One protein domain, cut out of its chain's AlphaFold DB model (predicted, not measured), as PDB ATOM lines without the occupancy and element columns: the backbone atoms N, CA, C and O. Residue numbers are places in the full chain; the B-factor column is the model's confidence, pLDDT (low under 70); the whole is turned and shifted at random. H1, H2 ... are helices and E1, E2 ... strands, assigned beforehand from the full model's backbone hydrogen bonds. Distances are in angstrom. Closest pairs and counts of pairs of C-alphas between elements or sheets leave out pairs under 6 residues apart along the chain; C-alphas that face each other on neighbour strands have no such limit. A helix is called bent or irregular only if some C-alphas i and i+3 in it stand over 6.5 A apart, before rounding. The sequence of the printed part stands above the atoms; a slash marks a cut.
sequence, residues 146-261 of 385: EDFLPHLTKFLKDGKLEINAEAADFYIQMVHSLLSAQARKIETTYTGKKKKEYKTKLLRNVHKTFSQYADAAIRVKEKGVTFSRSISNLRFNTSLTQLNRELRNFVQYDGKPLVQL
ATOM      1  N   GLU A 146     239.972 228.389 188.328       46.91
ATOM      2  CA  GLU A 146     239.776 229.791 187.969       46.91
ATOM      3  C   GLU A 146     239.697 230.078 186.476       46.91
ATOM      4  O   GLU A 146     238.773 230.786 186.082       46.91
ATOM      5  N   ASP A 147     240.559 229.496 185.640       50.44
ATOM      6  CA  ASP A 147     240.617 229.931 184.237       50.44
ATOM      7  C   ASP A 147     239.532 229.316 183.343       50.44
ATOM      8  O   ASP A 147     239.298 229.798 182.236       50.44
ATOM      9  N   PHE A 148     238.843 228.255 183.788       51.31
ATOM     10  CA  PHE A 148     237.993 227.474 182.879       51.31
ATOM     11  C   PHE A 148     236.520 227.340 183.265       51.31
ATOM     12  O   PHE A 148     235.710 227.107 182.367       51.31
ATOM     13  N   LEU A 149     236.122 227.447 184.542       65.19
ATOM     14  CA  LEU A 149     234.724 227.188 184.945       65.19
ATOM     15  C   LEU A 149     234.216 228.137 186.053       65.19
ATOM     16  O   LEU A 149     233.832 227.660 187.126       65.19
ATOM     17  N   PRO A 150     234.110 229.462 185.802       67.25
ATOM     18  CA  PRO A 150     233.627 230.431 186.796       67.25
ATOM     19  C   PRO A 150     232.268 230.059 187.404       67.25
ATOM     20  O   PRO A 150     232.013 230.279 188.586       67.25
ATOM     21  N   HIS A 151     231.400 229.440 186.600       70.38
ATOM     22  CA  HIS A 151     230.071 228.998 187.014       70.38
ATOM     23  C   HIS A 151     230.089 227.829 188.016       70.38
ATOM     24  O   HIS A 151     229.132 227.688 188.770       70.38
ATOM     25  N   LEU A 152     231.151 227.013 188.062       70.56
ATOM     26  CA  LEU A 152     231.285 225.919 189.036       70.56
ATOM     27  C   LEU A 152     231.986 226.358 190.321       70.56
ATOM     28  O   LEU A 152     231.723 225.805 191.385       70.56
ATOM     29  N   THR A 153     232.882 227.341 190.236       76.50
ATOM     30  CA  THR A 153     233.682 227.789 191.383       76.50
ATOM     31  C   THR A 153     233.029 228.919 192.167       76.50
ATOM     32  O   THR A 153     233.379 229.116 193.326       76.50
ATOM     33  N   LYS A 154     232.077 229.659 191.575       81.12
ATOM     34  CA  LYS A 154     231.402 230.803 192.215       81.12
ATOM     35  C   LYS A 154     230.860 230.463 193.608       81.12
ATOM     36  O   LYS A 154     231.232 231.113 194.576       81.12
ATOM     37  N   PHE A 155     230.060 229.403 193.698       79.00
ATOM     38  CA  PHE A 155     229.393 228.965 194.934       79.00
ATOM     39  C   PHE A 155     230.340 228.343 195.971       79.00
ATOM     40  O   PHE A 155     229.935 228.061 197.091       79.00
ATOM     41  N   LEU A 156     231.589 228.066 195.585       82.25
ATOM     42  CA  LEU A 156     232.617 227.539 196.483       82.25
ATOM     43  C   LEU A 156     233.498 228.658 197.056       82.25
ATOM     44  O   LEU A 156     234.185 228.441 198.047       82.25
ATOM     45  N   LYS A 157     233.501 229.836 196.417       78.94
ATOM     46  CA  LYS A 157     234.381 230.970 196.735       78.94
ATOM     47  C   LYS A 157     233.691 232.111 197.472       78.94
ATOM     48  O   LYS A 157     234.371 232.928 198.078       78.94
ATOM     49  N   ASP A 158     232.370 232.199 197.404       83.25
ATOM     50  CA  ASP A 158     231.609 233.296 198.013       83.25
ATOM     51  C   ASP A 158     231.517 233.228 199.548       83.25
ATOM     52  O   ASP A 158     230.907 234.105 200.155       83.25
ATOM     53  N   GLY A 159     232.118 232.208 200.172       81.31
ATOM     54  CA  GLY A 159     232.160 232.041 201.625       81.31
ATOM     55  C   GLY A 159     230.815 231.678 202.250       81.31
ATOM     56  O   GLY A 159     230.730 231.580 203.464       81.31
ATOM     57  N   LYS A 160     229.769 231.450 201.448       85.81
ATOM     58  CA  LYS A 160     228.426 231.118 201.945       85.81
ATOM     59  C   LYS A 160     228.258 229.642 202.282       85.81
ATOM     60  O   LYS A 160     227.222 229.247 202.809       85.81
ATOM     61  N   LEU A 161     229.228 228.821 201.897       88.12
ATOM     62  CA  LEU A 161     229.193 227.376 202.016       88.12
ATOM     63  C   LEU A 161     229.868 226.933 203.315       88.12
ATOM     64  O   LEU A 161     231.091 226.971 203.433       88.12
ATOM     65  N   GLU A 162     229.065 226.469 204.261       88.06
ATOM     66  CA  GLU A 162     229.496 226.138 205.617       88.06
ATOM     67  C   GLU A 162     229.035 224.733 206.010       88.06
ATOM     68  O   GLU A 162     228.114 224.166 205.423       88.06
ATOM     69  N   ILE A 163     229.674 224.145 207.017       87.81
ATOM     70  CA  ILE A 163     229.228 222.887 207.620       87.81
ATOM     71  C   ILE A 163     228.761 223.157 209.047       87.81
ATOM     72  O   ILE A 163     229.490 223.751 209.842       87.81
ATOM     73  N   ASN A 164     227.570 222.669 209.397       88.06
ATOM     74  CA  ASN A 164     227.127 222.629 210.783       88.06
ATOM     75  C   ASN A 164     227.931 221.550 211.524       88.06
ATOM     76  O   ASN A 164     227.545 220.381 211.593       88.06
ATOM     77  N   ALA A 165     229.101 221.950 212.019       83.38
ATOM     78  CA  ALA A 165     230.070 221.053 212.631       83.38
ATOM     79  C   ALA A 165     229.553 220.415 213.926       83.38
ATOM     80  O   ALA A 165     229.898 219.273 214.201       83.38
ATOM     81  N   GLU A 166     228.720 221.120 214.691       84.44
ATOM     82  CA  GLU A 166     228.139 220.604 215.934       84.44
ATOM     83  C   GLU A 166     227.154 219.468 215.648       84.44
ATOM     84  O   GLU A 166     227.265 218.383 216.217       84.44
ATOM     85  N   ALA A 167     226.239 219.675 214.696       85.00
ATOM     86  CA  ALA A 167     225.301 218.639 214.275       85.00
ATOM     87  C   ALA A 167     226.019 217.448 213.618       85.00
ATOM     88  O   ALA A 167     225.653 216.294 213.854       85.00
ATOM     89  N   ALA A 168     227.061 217.718 212.825       86.50
ATOM     90  CA  ALA A 168     227.874 216.681 212.203       86.50
ATOM     91  C   ALA A 168     228.643 215.848 213.243       86.50
ATOM     92  O   ALA A 168     228.632 214.622 213.157       86.50
ATOM     93  N   ASP A 169     229.272 216.482 214.233       85.75
ATOM     94  CA  ASP A 169     230.002 215.794 215.304       85.75
ATOM     95  C   ASP A 169     229.060 214.955 216.174       85.75
ATOM     96  O   ASP A 169     229.307 213.767 216.390       85.75
ATOM     97  N   PHE A 170     227.908 215.512 216.563       83.81
ATOM     98  CA  PHE A 170     226.875 214.761 217.274       83.81
ATOM     99  C   PHE A 170     226.444 213.509 216.496       83.81
ATOM    100  O   PHE A 170     226.386 212.409 217.050       83.81
ATOM    101  N   TYR A 171     226.191 213.650 215.191       88.25
ATOM    102  CA  TYR A 171     225.831 212.524 214.332       88.25
ATOM    103  C   TYR A 171     226.945 211.469 214.258       88.25
ATOM    104  O   TYR A 171     226.675 210.275 214.403       88.25
ATOM    105  N   ILE A 172     228.199 211.893 214.075       86.00
ATOM    106  CA  ILE A 172     229.371 211.007 214.034       86.00
ATOM    107  C   ILE A 172     229.472 210.207 215.333       86.00
ATOM    108  O   ILE A 172     229.589 208.983 215.277       86.00
ATOM    109  N   GLN A 173     229.377 210.868 216.489       86.81
ATOM    110  CA  GLN A 173     229.461 210.225 217.801       86.81
ATOM    111  C   GLN A 173     228.294 209.264 218.047       86.81
ATOM    112  O   GLN A 173     228.499 208.127 218.485       86.81
ATOM    113  N   MET A 174     227.071 209.675 217.702       88.12
ATOM    114  CA  MET A 174     225.879 208.838 217.813       88.12
ATOM    115  C   MET A 174     226.037 207.548 217.000       88.12
ATOM    116  O   MET A 174     225.922 206.450 217.555       88.12
ATOM    117  N   VAL A 175     226.344 207.649 215.702       83.06
ATOM    118  CA  VAL A 175     226.477 206.478 214.820       83.06
ATOM    119  C   VAL A 175     227.681 205.623 215.218       83.06
ATOM    120  O   VAL A 175     227.589 204.392 215.213       83.06
ATOM    121  N   HIS A 176     228.790 206.246 215.624       87.44
ATOM    122  CA  HIS A 176     229.961 205.541 216.139       87.44
ATOM    123  C   HIS A 176     229.610 204.678 217.354       87.44
ATOM    124  O   HIS A 176     229.999 203.506 217.399       87.44
ATOM    125  N   SER A 177     228.829 205.210 218.299       84.06
ATOM    126  CA  SER A 177     228.387 204.468 219.485       84.06
ATOM    127  C   SER A 177     227.507 203.267 219.112       84.06
ATOM    128  O   SER A 177     227.750 202.149 219.581       84.06
ATOM    129  N   LEU A 178     226.550 203.464 218.196       85.56
ATOM    130  CA  LEU A 178     225.616 202.435 217.745       85.56
ATOM    131  C   LEU A 178     226.347 201.299 217.025       85.56
ATOM    132  O   LEU A 178     226.172 200.128 217.372       85.56
ATOM    133  N   LEU A 179     227.215 201.628 216.066       87.25
ATOM    134  CA  LEU A 179     227.974 200.628 215.317       87.25
ATOM    135  C   LEU A 179     229.027 199.935 216.180       87.25
ATOM    136  O   LEU A 179     229.247 198.737 216.018       87.25
ATOM    137  N   SER A 180     229.638 200.633 217.139       86.81
ATOM    138  CA  SER A 180     230.545 200.004 218.107       86.81
ATOM    139  C   SER A 180     229.806 198.996 218.994       86.81
ATOM    140  O   SER A 180     230.317 197.903 219.248       86.81
ATOM    141  N   ALA A 181     228.585 199.320 219.434       85.62
ATOM    142  CA  ALA A 181     227.743 198.407 220.202       85.62
ATOM    143  C   ALA A 181     227.309 197.189 219.369       85.62
ATOM    144  O   ALA A 181     227.396 196.056 219.845       85.62
ATOM    145  N   GLN A 182     226.904 197.396 218.112       86.38
ATOM    146  CA  GLN A 182     226.569 196.309 217.189       86.38
ATOM    147  C   GLN A 182     227.781 195.420 216.891       86.38
ATOM    148  O   GLN A 182     227.683 194.199 216.995       86.38
ATOM    149  N   ALA A 183     228.951 196.007 216.624       84.38
ATOM    150  CA  ALA A 183     230.186 195.274 216.346       84.38
ATOM    151  C   ALA A 183     230.587 194.331 217.492       84.38
ATOM    152  O   ALA A 183     231.108 193.240 217.249       84.38
ATOM    153  N   ARG A 184     230.310 194.704 218.749       83.50
ATOM    154  CA  ARG A 184     230.544 193.835 219.917       83.50
ATOM    155  C   ARG A 184     229.636 192.601 219.916       83.50
ATOM    156  O   ARG A 184     230.103 191.517 220.287       83.50
ATOM    157  N   LYS A 185     228.381 192.765 219.479       87.38
ATOM    158  CA  LYS A 185     227.345 191.720 219.421       87.38
ATOM    159  C   LYS A 185     227.506 190.756 218.244       87.38
ATOM    160  O   LYS A 185     226.947 189.671 218.300       87.38
ATOM    161  N   ILE A 186     228.284 191.109 217.218       85.25
ATOM    162  CA  ILE A 186     228.515 190.228 216.068       85.25
ATOM    163  C   ILE A 186     229.142 188.905 216.530       85.25
ATOM    164  O   ILE A 186     230.197 188.863 217.187       85.25
ATOM    165  N   GLU A 187     228.464 187.817 216.179       84.81
ATOM    166  CA  GLU A 187     228.950 186.459 216.350       84.81
ATOM    167  C   GLU A 187     229.850 186.068 215.180       84.81
ATOM    168  O   GLU A 187     229.720 186.553 214.058       84.81
ATOM    169  N   THR A 188     230.832 185.221 215.459       84.56
ATOM    170  CA  THR A 188     231.797 184.767 214.462       84.56
ATOM    171  C   THR A 188     232.075 183.289 214.664       84.56
ATOM    172  O   THR A 188     232.094 182.809 215.798       84.56
ATOM    173  N   THR A 189     232.321 182.594 213.557       85.56
ATOM    174  CA  THR A 189     232.717 181.183 213.514       85.56
ATOM    175  C   THR A 189     234.147 180.955 214.013       85.56
ATOM    176  O   THR A 189     234.522 179.823 214.311       85.56
ATOM    177  N   TYR A 190     234.962 182.011 214.142       82.62
ATOM    178  CA  TYR A 190     236.303 181.912 214.716       82.62
ATOM    179  C   TYR A 190     236.252 181.627 216.223       82.62
ATOM    180  O   TYR A 190     235.448 182.201 216.959       82.62
ATOM    181  N   THR A 191     237.183 180.803 216.705       81.38
ATOM    182  CA  THR A 191     237.323 180.424 218.121       81.38
ATOM    183  C   THR A 191     238.667 180.883 218.705       81.38
ATOM    184  O   THR A 191     239.590 181.275 217.981       81.38
ATOM    185  N   GLY A 192     238.767 180.908 220.040       89.00
ATOM    186  CA  GLY A 192     240.004 181.218 220.769       89.00
ATOM    187  C   GLY A 192     240.661 182.551 220.377       89.00
ATOM    188  O   GLY A 192     240.007 183.594 220.298       89.00
ATOM    189  N   LYS A 193     241.974 182.518 220.111       87.25
ATOM    190  CA  LYS A 193     242.786 183.702 219.765       87.25
ATOM    191  C   LYS A 193     242.298 184.410 218.494       87.25
ATOM    192  O   LYS A 193     242.201 185.636 218.479       87.25
ATOM    193  N   LYS A 194     241.895 183.648 217.470       85.44
ATOM    194  CA  LYS A 194     241.399 184.188 216.190       85.44
ATOM    195  C   LYS A 194     240.095 184.974 216.364       85.44
ATOM    196  O   LYS A 194     239.929 186.024 215.749       85.44
ATOM    197  N   LYS A 195     239.202 184.525 217.260       87.00
ATOM    198  CA  LYS A 195     237.976 185.261 217.633       87.00
ATOM    199  C   LYS A 195     238.300 186.644 218.198       87.00
ATOM    200  O   LYS A 195     237.699 187.641 217.799       87.00
ATOM    201  N   LYS A 196     239.264 186.700 219.123       84.75
ATOM    202  CA  LYS A 196     239.701 187.939 219.783       84.75
ATOM    203  C   LYS A 196     240.352 188.905 218.791       84.75
ATOM    204  O   LYS A 196     240.007 190.086 218.780       84.75
ATOM    205  N   GLU A 197     241.239 188.408 217.931       88.62
ATOM    206  CA  GLU A 197     241.881 189.206 216.877       88.62
ATOM    207  C   GLU A 197     240.858 189.772 215.885       88.62
ATOM    208  O   GLU A 197     240.892 190.967 215.586       88.62
ATOM    209  N   TYR A 198     239.902 188.952 215.435       86.94
ATOM    210  CA  TYR A 198     238.837 189.387 214.530       86.94
ATOM    211  C   TYR A 198     237.991 190.512 215.138       86.94
ATOM    212  O   TYR A 198     237.851 191.571 214.522       86.94
ATOM    213  N   LYS A 199     237.484 190.333 216.367       85.69
ATOM    214  CA  LYS A 199     236.669 191.358 217.043       85.69
ATOM    215  C   LYS A 199     237.447 192.653 217.285       85.69
ATOM    216  O   LYS A 199     236.904 193.739 217.094       85.69
ATOM    217  N   THR A 200     238.728 192.548 217.641       87.31
ATOM    218  CA  THR A 200     239.606 193.713 217.828       87.31
ATOM    219  C   THR A 200     239.820 194.458 216.510       87.31
ATOM    220  O   THR A 200     239.701 195.680 216.461       87.31
ATOM    221  N   LYS A 201     240.080 193.734 215.414       89.38
ATOM    222  CA  LYS A 201     240.242 194.320 214.077       89.38
ATOM    223  C   LYS A 201     238.960 195.000 213.598       89.38
ATOM    224  O   LYS A 201     239.036 196.084 213.026       89.38
ATOM    225  N   LEU A 202     237.804 194.387 213.848       87.94
ATOM    226  CA  LEU A 202     236.500 194.946 213.502       87.94
ATOM    227  C   LEU A 202     236.263 196.283 214.214       87.94
ATOM    228  O   LEU A 202     236.019 197.285 213.549       87.94
ATOM    229  N   LEU A 203     236.416 196.320 215.542       87.31
ATOM    230  CA  LEU A 203     236.278 197.554 216.321       87.31
ATOM    231  C   LEU A 203     237.284 198.618 215.876       87.31
ATOM    232  O   LEU A 203     236.908 199.765 215.660       87.31
ATOM    233  N   ARG A 204     238.549 198.241 215.657       88.31
ATOM    234  CA  ARG A 204     239.577 199.167 215.158       88.31
ATOM    235  C   ARG A 204     239.188 199.782 213.815       88.31
ATOM    236  O   ARG A 204     239.413 200.969 213.608       88.31
ATOM    237  N   ASN A 205     238.615 198.992 212.909       85.94
ATOM    238  CA  ASN A 205     238.146 199.499 211.624       85.94
ATOM    239  C   ASN A 205     236.981 200.478 211.799       85.94
ATOM    240  O   ASN A 205     236.994 201.516 211.150       85.94
ATOM    241  N   VAL A 206     236.031 200.192 212.701       84.31
ATOM    242  CA  VAL A 206     234.951 201.131 213.049       84.31
ATOM    243  C   VAL A 206     235.549 202.450 213.537       84.31
ATOM    244  O   VAL A 206     235.306 203.480 212.918       84.31
ATOM    245  N   HIS A 207     236.406 202.427 214.563       86.62
ATOM    246  CA  HIS A 207     237.054 203.638 215.081       86.62
ATOM    247  C   HIS A 207     237.783 204.419 213.983       86.62
ATOM    248  O   HIS A 207     237.556 205.614 213.834       86.62
ATOM    249  N   LYS A 208     238.588 203.735 213.161       87.88
ATOM    250  CA  LYS A 208     239.333 204.364 212.066       87.88
ATOM    251  C   LYS A 208     238.413 205.076 211.071       87.88
ATOM    252  O   LYS A 208     238.723 206.192 210.668       87.88
ATOM    253  N   THR A 209     237.306 204.450 210.675       84.81
ATOM    254  CA  THR A 209     236.348 205.051 209.737       84.81
ATOM    255  C   THR A 209     235.730 206.324 210.312       84.81
ATOM    256  O   THR A 209     235.683 207.341 209.626       84.81
ATOM    257  N   PHE A 210     235.303 206.309 211.577       87.38
ATOM    258  CA  PHE A 210     234.692 207.491 212.195       87.38
ATOM    259  C   PHE A 210     235.703 208.608 212.483       87.38
ATOM    260  O   PHE A 210     235.356 209.774 212.326       87.38
ATOM    261  N   SER A 211     236.966 208.284 212.781       86.12
ATOM    262  CA  SER A 211     238.037 209.290 212.826       86.12
ATOM    263  C   SER A 211     238.222 209.975 211.467       86.12
ATOM    264  O   SER A 211     238.284 211.194 211.400       86.12
ATOM    265  N   GLN A 212     238.206 209.218 210.362       86.69
ATOM    266  CA  GLN A 212     238.306 209.799 209.015       86.69
ATOM    267  C   GLN A 212     237.131 210.728 208.681       86.69
ATOM    268  O   GLN A 212     237.312 211.727 207.983       86.69
ATOM    269  N   TYR A 213     235.934 210.394 209.164       87.88
ATOM    270  CA  TYR A 213     234.733 211.211 209.013       87.88
ATOM    271  C   TYR A 213     234.831 212.524 209.792       87.88
ATOM    272  O   TYR A 213     234.563 213.581 209.219       87.88
ATOM    273  N   ALA A 214     235.281 212.465 211.049       86.75
ATOM    274  CA  ALA A 214     235.528 213.648 211.868       86.75
ATOM    275  C   ALA A 214     236.587 214.555 211.227       86.75
ATOM    276  O   ALA A 214     236.336 215.741 211.018       86.75
ATOM    277  N   ASP A 215     237.713 213.986 210.792       86.00
ATOM    278  CA  ASP A 215     238.776 214.739 210.123       86.00
ATOM    279  C   ASP A 215     238.276 215.436 208.849       86.00
ATOM    280  O   ASP A 215     238.690 216.549 208.531       86.00
ATOM    281  N   ALA A 216     237.402 214.781 208.078       84.75
ATOM    282  CA  ALA A 216     236.835 215.368 206.868       84.75
ATOM    283  C   ALA A 216     235.898 216.542 207.187       84.75
ATOM    284  O   ALA A 216     235.985 217.573 206.520       84.75
ATOM    285  N   ALA A 217     235.053 216.414 208.214       85.50
ATOM    286  CA  ALA A 217     234.171 217.489 208.663       85.50
ATOM    287  C   ALA A 217     234.963 218.692 209.208       85.50
ATOM    288  O   ALA A 217     234.696 219.828 208.816       85.50
ATOM    289  N   ILE A 218     235.990 218.445 210.031       86.19
ATOM    290  CA  ILE A 218     236.881 219.483 210.573       86.19
ATOM    291  C   ILE A 218     237.611 220.212 209.446       86.19
ATOM    292  O   ILE A 218     237.626 221.438 209.420       86.19
ATOM    293  N   ARG A 219     238.146 219.485 208.455       83.25
ATOM    294  CA  ARG A 219     238.808 220.110 207.299       83.25
ATOM    295  C   ARG A 219     237.892 221.073 206.548       83.25
ATOM    296  O   ARG A 219     238.349 222.146 206.172       83.25
ATOM    297  N   VAL A 220     236.629 220.700 206.332       84.75
ATOM    298  CA  VAL A 220     235.644 221.574 205.671       84.75
ATOM    299  C   VAL A 220     235.308 222.784 206.545       84.75
ATOM    300  O   VAL A 220     235.180 223.882 206.017       84.75
ATOM    301  N   LYS A 221     235.223 222.609 207.869       84.94
ATOM    302  CA  LYS A 221     234.987 223.702 208.823       84.94
ATOM    303  C   LYS A 221     236.134 224.717 208.847       84.94
ATOM    304  O   LYS A 221     235.892 225.912 208.776       84.94
ATOM    305  N   GLU A 222     237.372 224.246 208.974       83.50
ATOM    306  CA  GLU A 222     238.544 225.105 209.192       83.50
ATOM    307  C   GLU A 222     239.067 225.748 207.907       83.50
ATOM    308  O   GLU A 222     239.533 226.883 207.928       83.50
ATOM    309  N   LYS A 223     239.033 225.012 206.791       80.06
ATOM    310  CA  LYS A 223     239.647 225.437 205.522       80.06
ATOM    311  C   LYS A 223     238.624 225.801 204.450       80.06
ATOM    312  O   LYS A 223     239.016 226.169 203.345       80.06
ATOM    313  N   GLY A 224     237.332 225.667 204.747       80.19
ATOM    314  CA  GLY A 224     236.273 225.782 203.755       80.19
ATOM    315  C   GLY A 224     236.295 224.641 202.733       80.19
ATOM    316  O   GLY A 224     236.983 223.619 202.875       80.19
ATOM    317  N   VAL A 225     235.510 224.800 201.668       82.44
ATOM    318  CA  VAL A 225     235.455 223.809 200.593       82.44
ATOM    319  C   VAL A 225     236.579 224.037 199.596       82.44
ATOM    320  O   VAL A 225     236.572 224.992 198.826       82.44
ATOM    321  N   THR A 226     237.526 223.103 199.565       81.62
ATOM    322  CA  THR A 226     238.577 223.075 198.551       81.62
ATOM    323  C   THR A 226     238.088 222.352 197.304       81.62
ATOM    324  O   THR A 226     237.227 221.467 197.369       81.62
ATOM    325  N   PHE A 227     238.631 222.716 196.147       82.50
ATOM    326  CA  PHE A 227     238.272 222.102 194.877       82.50
ATOM    327  C   PHE A 227     239.476 222.016 193.946       82.50
ATOM    328  O   PHE A 227     240.375 222.847 193.983       82.50
ATOM    329  N   SER A 228     239.501 220.984 193.111       77.94
ATOM    330  CA  SER A 228     240.571 220.741 192.148       77.94
ATOM    331  C   SER A 228     240.043 219.982 190.940       77.94
ATOM    332  O   SER A 228     238.992 219.341 190.991       77.94
ATOM    333  N   ARG A 229     240.771 220.023 189.825       75.00
ATOM    334  CA  ARG A 229     240.445 219.225 188.641       75.00
ATOM    335  C   ARG A 229     241.494 218.140 188.451       75.00
ATOM    336  O   ARG A 229     242.681 218.419 188.345       75.00
ATOM    337  N   SER A 230     241.048 216.893 188.383       69.12
ATOM    338  CA  SER A 230     241.922 215.765 188.073       69.12
ATOM    339  C   SER A 230     242.424 215.865 186.634       69.12
ATOM    340  O   SER A 230     241.634 216.007 185.706       69.12
ATOM    341  N   ILE A 231     243.732 215.734 186.436       62.00
ATOM    342  CA  ILE A 231     244.364 215.841 185.114       62.00
ATOM    343  C   ILE A 231     244.025 214.624 184.235       62.00
ATOM    344  O   ILE A 231     243.856 214.755 183.028       62.00
ATOM    345  N   SER A 232     243.881 213.435 184.830       56.50
ATOM    346  CA  SER A 232     243.756 212.172 184.086       56.50
ATOM    347  C   SER A 232     242.368 211.921 183.497       56.50
ATOM    348  O   SER A 232     242.247 211.319 182.436       56.50
ATOM    349  N   ASN A 233     241.318 212.353 184.191       67.69
ATOM    350  CA  ASN A 233     239.923 212.144 183.790       67.69
ATOM    351  C   ASN A 233     239.123 213.447 183.739       67.69
ATOM    352  O   ASN A 233     237.907 213.409 183.565       67.69
ATOM    353  N   LEU A 234     239.794 214.588 183.930       66.88
ATOM    354  CA  LEU A 234     239.215 215.926 183.877       66.88
ATOM    355  C   LEU A 234     238.064 216.163 184.868       66.88
ATOM    356  O   LEU A 234     237.361 217.165 184.726       66.88
ATOM    357  N   ARG A 235     237.883 215.291 185.876       68.88
ATOM    358  CA  ARG A 235     236.834 215.432 186.895       68.88
ATOM    359  C   ARG A 235     237.114 216.606 187.815       68.88
ATOM    360  O   ARG A 235     238.231 216.758 188.304       68.88
ATOM    361  N   PHE A 236     236.064 217.361 188.103       72.19
ATOM    362  CA  PHE A 236     236.051 218.352 189.165       72.19
ATOM    363  C   PHE A 236     235.808 217.649 190.506       72.19
ATOM    364  O   PHE A 236     234.792 216.978 190.689       72.19
ATOM    365  N   ASN A 237     236.769 217.756 191.413       79.00
ATOM    366  CA  ASN A 237     236.719 217.202 192.757       79.00
ATOM    367  C   ASN A 237     236.562 218.343 193.755       79.00
ATOM    368  O   ASN A 237     237.168 219.399 193.594       79.00
ATOM    369  N   THR A 238     235.799 218.107 194.814       82.06
ATOM    370  CA  THR A 238     235.668 219.037 195.940       82.06
ATOM    371  C   THR A 238     235.885 218.293 197.252       82.06
ATOM    372  O   THR A 238     235.654 217.081 197.318       82.06
ATOM    373  N   SER A 239     236.282 218.980 198.322       82.81
ATOM    374  CA  SER A 239     236.347 218.371 199.659       82.81
ATOM    375  C   SER A 239     234.983 217.840 200.122       82.81
ATOM    376  O   SER A 239     234.935 216.860 200.862       82.81
ATOM    377  N   LEU A 240     233.868 218.360 199.586       82.38
ATOM    378  CA  LEU A 240     232.527 217.796 199.804       82.38
ATOM    379  C   LEU A 240     232.399 216.347 199.321       82.38
ATOM    380  O   LEU A 240     231.661 215.560 199.908       82.38
ATOM    381  N   THR A 241     233.119 215.960 198.265       76.25
ATOM    382  CA  THR A 241     233.104 214.567 197.787       76.25
ATOM    383  C   THR A 241     233.811 213.609 198.747       76.25
ATOM    384  O   THR A 241     233.495 212.419 198.750       76.25
ATOM    385  N   GLN A 242     234.713 214.125 199.591       75.94
ATOM    386  CA  GLN A 242     235.385 213.368 200.648       75.94
ATOM    387  C   GLN A 242     234.518 213.222 201.901       75.94
ATOM    388  O   GLN A 242     234.727 212.287 202.672       75.94
ATOM    389  N   LEU A 243     233.532 214.107 202.097       83.06
ATOM    390  CA  LEU A 243     232.505 213.888 203.107       83.06
ATOM    391  C   LEU A 243     231.703 212.644 202.732       83.06
ATOM    392  O   LEU A 243     231.265 212.467 201.585       83.06
ATOM    393  N   ASN A 244     231.501 211.796 203.733       84.00
ATOM    394  CA  ASN A 244     230.548 210.707 203.664       84.00
ATOM    395  C   ASN A 244     229.143 211.267 203.325       84.00
ATOM    396  O   ASN A 244     228.827 212.416 203.642       84.00
ATOM    397  N   ARG A 245     228.328 210.475 202.613       82.75
ATOM    398  CA  ARG A 245     227.042 210.913 202.045       82.75
ATOM    399  C   ARG A 245     226.132 211.520 203.107       82.75
ATOM    400  O   ARG A 245     225.533 212.558 202.861       82.75
ATOM    401  N   GLU A 246     226.053 210.883 204.264       83.44
ATOM    402  CA  GLU A 246     225.211 211.299 205.374       83.44
ATOM    403  C   GLU A 246     225.702 212.618 205.986       83.44
ATOM    404  O   GLU A 246     224.891 213.467 206.349       83.44
ATOM    405  N   LEU A 247     227.021 212.847 206.004       83.81
ATOM    406  CA  LEU A 247     227.605 214.095 206.504       83.81
ATOM    407  C   LEU A 247     227.371 215.302 205.595       83.81
ATOM    408  O   LEU A 247     227.389 216.438 206.065       83.81
ATOM    409  N   ARG A 248     227.124 215.082 204.300       84.75
ATOM    410  CA  ARG A 248     226.819 216.173 203.360       84.75
ATOM    411  C   ARG A 248     225.508 216.880 203.694       84.75
ATOM    412  O   ARG A 248     225.367 218.046 203.351       84.75
ATOM    413  N   ASN A 249     224.597 216.215 204.408       85.44
ATOM    414  CA  ASN A 249     223.338 216.810 204.864       85.44
ATOM    415  C   ASN A 249     223.545 217.930 205.898       85.44
ATOM    416  O   ASN A 249     222.647 218.739 206.106       85.44
ATOM    417  N   PHE A 250     224.716 217.986 206.540       87.06
ATOM    418  CA  PHE A 250     225.074 219.060 207.472       87.06
ATOM    419  C   PHE A 250     225.752 220.243 206.779       87.06
ATOM    420  O   PHE A 250     226.098 221.217 207.443       87.06
ATOM    421  N   VAL A 251     225.959 220.174 205.463       88.25
ATOM    422  CA  VAL A 251     226.505 221.281 204.681       88.25
ATOM    423  C   VAL A 251     225.368 222.216 204.282       88.25
ATOM    424  O   VAL A 251     224.321 221.788 203.789       88.25
ATOM    425  N   GLN A 252     225.585 223.504 204.503       88.69
ATOM    426  CA  GLN A 252     224.637 224.572 204.252       88.69
ATOM    427  C   GLN A 252     225.242 225.592 203.294       88.69
ATOM    428  O   GLN A 252     226.445 225.836 203.308       88.69
ATOM    429  N   TYR A 253     224.402 226.193 202.463       87.62
ATOM    430  CA  TYR A 253     224.756 227.334 201.637       87.62
ATOM    431  C   TYR A 253     223.853 228.507 202.014       87.62
ATOM    432  O   TYR A 253     222.631 228.405 201.904       87.62
ATOM    433  N   ASP A 254     224.448 229.606 202.472       87.69
ATOM    434  CA  ASP A 254     223.734 230.813 202.909       87.69
ATOM    435  C   ASP A 254     222.710 230.502 204.023       87.69
ATOM    436  O   ASP A 254     221.543 230.897 203.967       87.69
ATOM    437  N   GLY A 255     223.126 229.667 204.985       83.69
ATOM    438  CA  GLY A 255     222.299 229.173 206.095       83.69
ATOM    439  C   GLY A 255     221.200 228.173 205.708       83.69
ATOM    440  O   GLY A 255     220.432 227.740 206.566       83.69
ATOM    441  N   LYS A 256     221.094 227.785 204.431       83.06
ATOM    442  CA  LYS A 256     220.091 226.824 203.944       83.06
ATOM    443  C   LYS A 256     220.714 225.452 203.695       83.06
ATOM    444  O   LYS A 256     221.830 225.388 203.188       83.06
ATOM    445  N   PRO A 257     220.014 224.346 203.990       80.31
ATOM    446  CA  PRO A 257     220.540 223.006 203.750       80.31
ATOM    447  C   PRO A 257     220.795 222.767 202.258       80.31
ATOM    448  O   PRO A 257     219.966 223.114 201.412       80.31
ATOM    449  N   LEU A 258     221.928 222.143 201.929       77.06
ATOM    450  CA  LEU A 258     222.178 221.682 200.570       77.06
ATOM    451  C   LEU A 258     221.353 220.434 200.265       77.06
ATOM    452  O   LEU A 258     221.435 219.420 200.956       77.06
ATOM    453  N   VAL A 259     220.610 220.488 199.167       62.69
ATOM    454  CA  VAL A 259     219.904 219.337 198.601       62.69
ATOM    455  C   VAL A 259     220.688 218.799 197.413       62.69
ATOM    456  O   VAL A 259     221.016 219.528 196.475       62.69
ATOM    457  N   GLN A 260     221.005 217.505 197.447       61.34
ATOM    458  CA  GLN A 260     221.633 216.826 196.319       61.34
ATOM    459  C   GLN A 260     220.593 216.617 195.213       61.34
ATOM    460  O   GLN A 260     219.648 215.849 195.382       61.34
ATOM    461  N   LEU A 261     220.805 217.249 194.059       52.19
ATOM    462  CA  LEU A 261     220.060 216.958 192.837       52.19
ATOM    463  C   LEU A 261     220.816 215.891 192.037       52.19
ATOM    464  O   LEU A 261     221.943 216.116 191.594       52.19
TER     465      LEU A 261
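What this domain is: This is residues 146 to 261 of the 385 residues of an uncharacterized protein of Cecembia calidifontis (UniProt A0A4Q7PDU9). Picture a long helical hairpin, H2 and H3 side by side, with a small, loose head at the end where H2 begins and H3 ends. The head holds H1, the short helices H4 and H5, and two separate two-stranded antiparallel sheets, E1 - E4 and E2 - E3; at the tip of the E2 and E3 hairpin, residues 230 to 235 stick out. The printed part has 116 residues with five named helices and four named strands, in the order H1 E1 H2 H3 E2 E3 H4 H5 E4, and its class is mostly helix. The whole is loose, with a radius of gyration of the C-alphas of 18.6 A, and elongated, spanning 61 by 35 by 26 A.

Where its parts are: Find C-alpha 150 at (233.627, 230.431, 186.796); from there H1 runs to residue 157, 10.0 A long, and it is only just irregular, with C-alphas 152 and 155 6.9 A apart. Next come E1, residues 161 to 163, and H2, residues 165 to 185, 30.2 A long. Look for C-alpha 192 at (240.004, 181.218, 220.769), where H3 begins; it runs 46.8 A to residue 223. Then read E2, residues 227 to 229, E3, residues 236 to 238, H4, residues 239 to 242, and H5, residues 247 to 250. E4, residues 251 to 253, ends at C-alpha 253, (224.756, 227.334, 201.637).

How they stand to each other: Start at His 176 and Phe 210, whose C-alphas, 6.5 A apart, are the closest of H2 and H3; these helices touch at a shallow tilt of 7 degrees, opposite ways, and form a hairpin. H2 touches H5 with residues 165 to 168 alone, closest at the C-alphas of Ala 168 and Phe 250, 6.0 A. H3 touches H4 with residues 216 to 220 alone, closest at the C-alphas of Ala 216 and Gln 242, 6.7 A. Between the antiparallel E1 and E4, find N 162 and O 252, 2.9 A apart and within hydrogen-bond range. In the E2 and E3 hairpin, also antiparallel, N 237 and O 228 are within range at 2.8 A. H1 touches no helix, but H1 and E2 are near each other, with 5 pairs of C-alphas within 10 A. Every O i to N i+4 pair is within hydrogen-bond range in H2 and H3, and 2 of 4 are in H1; H4 and H5 are too short for such a pair.

The domain as a whole: The two C-alphas farthest apart are those of Asp 147 and Gly 192, at 60.9 A. The printed part has no cut, and no link between its named elements is long. In the B-factor column, the mean pLDDT of the printed part is 81.3; look for values under 70 at residues 146 to 150, 230 to 235 and 259 to 261.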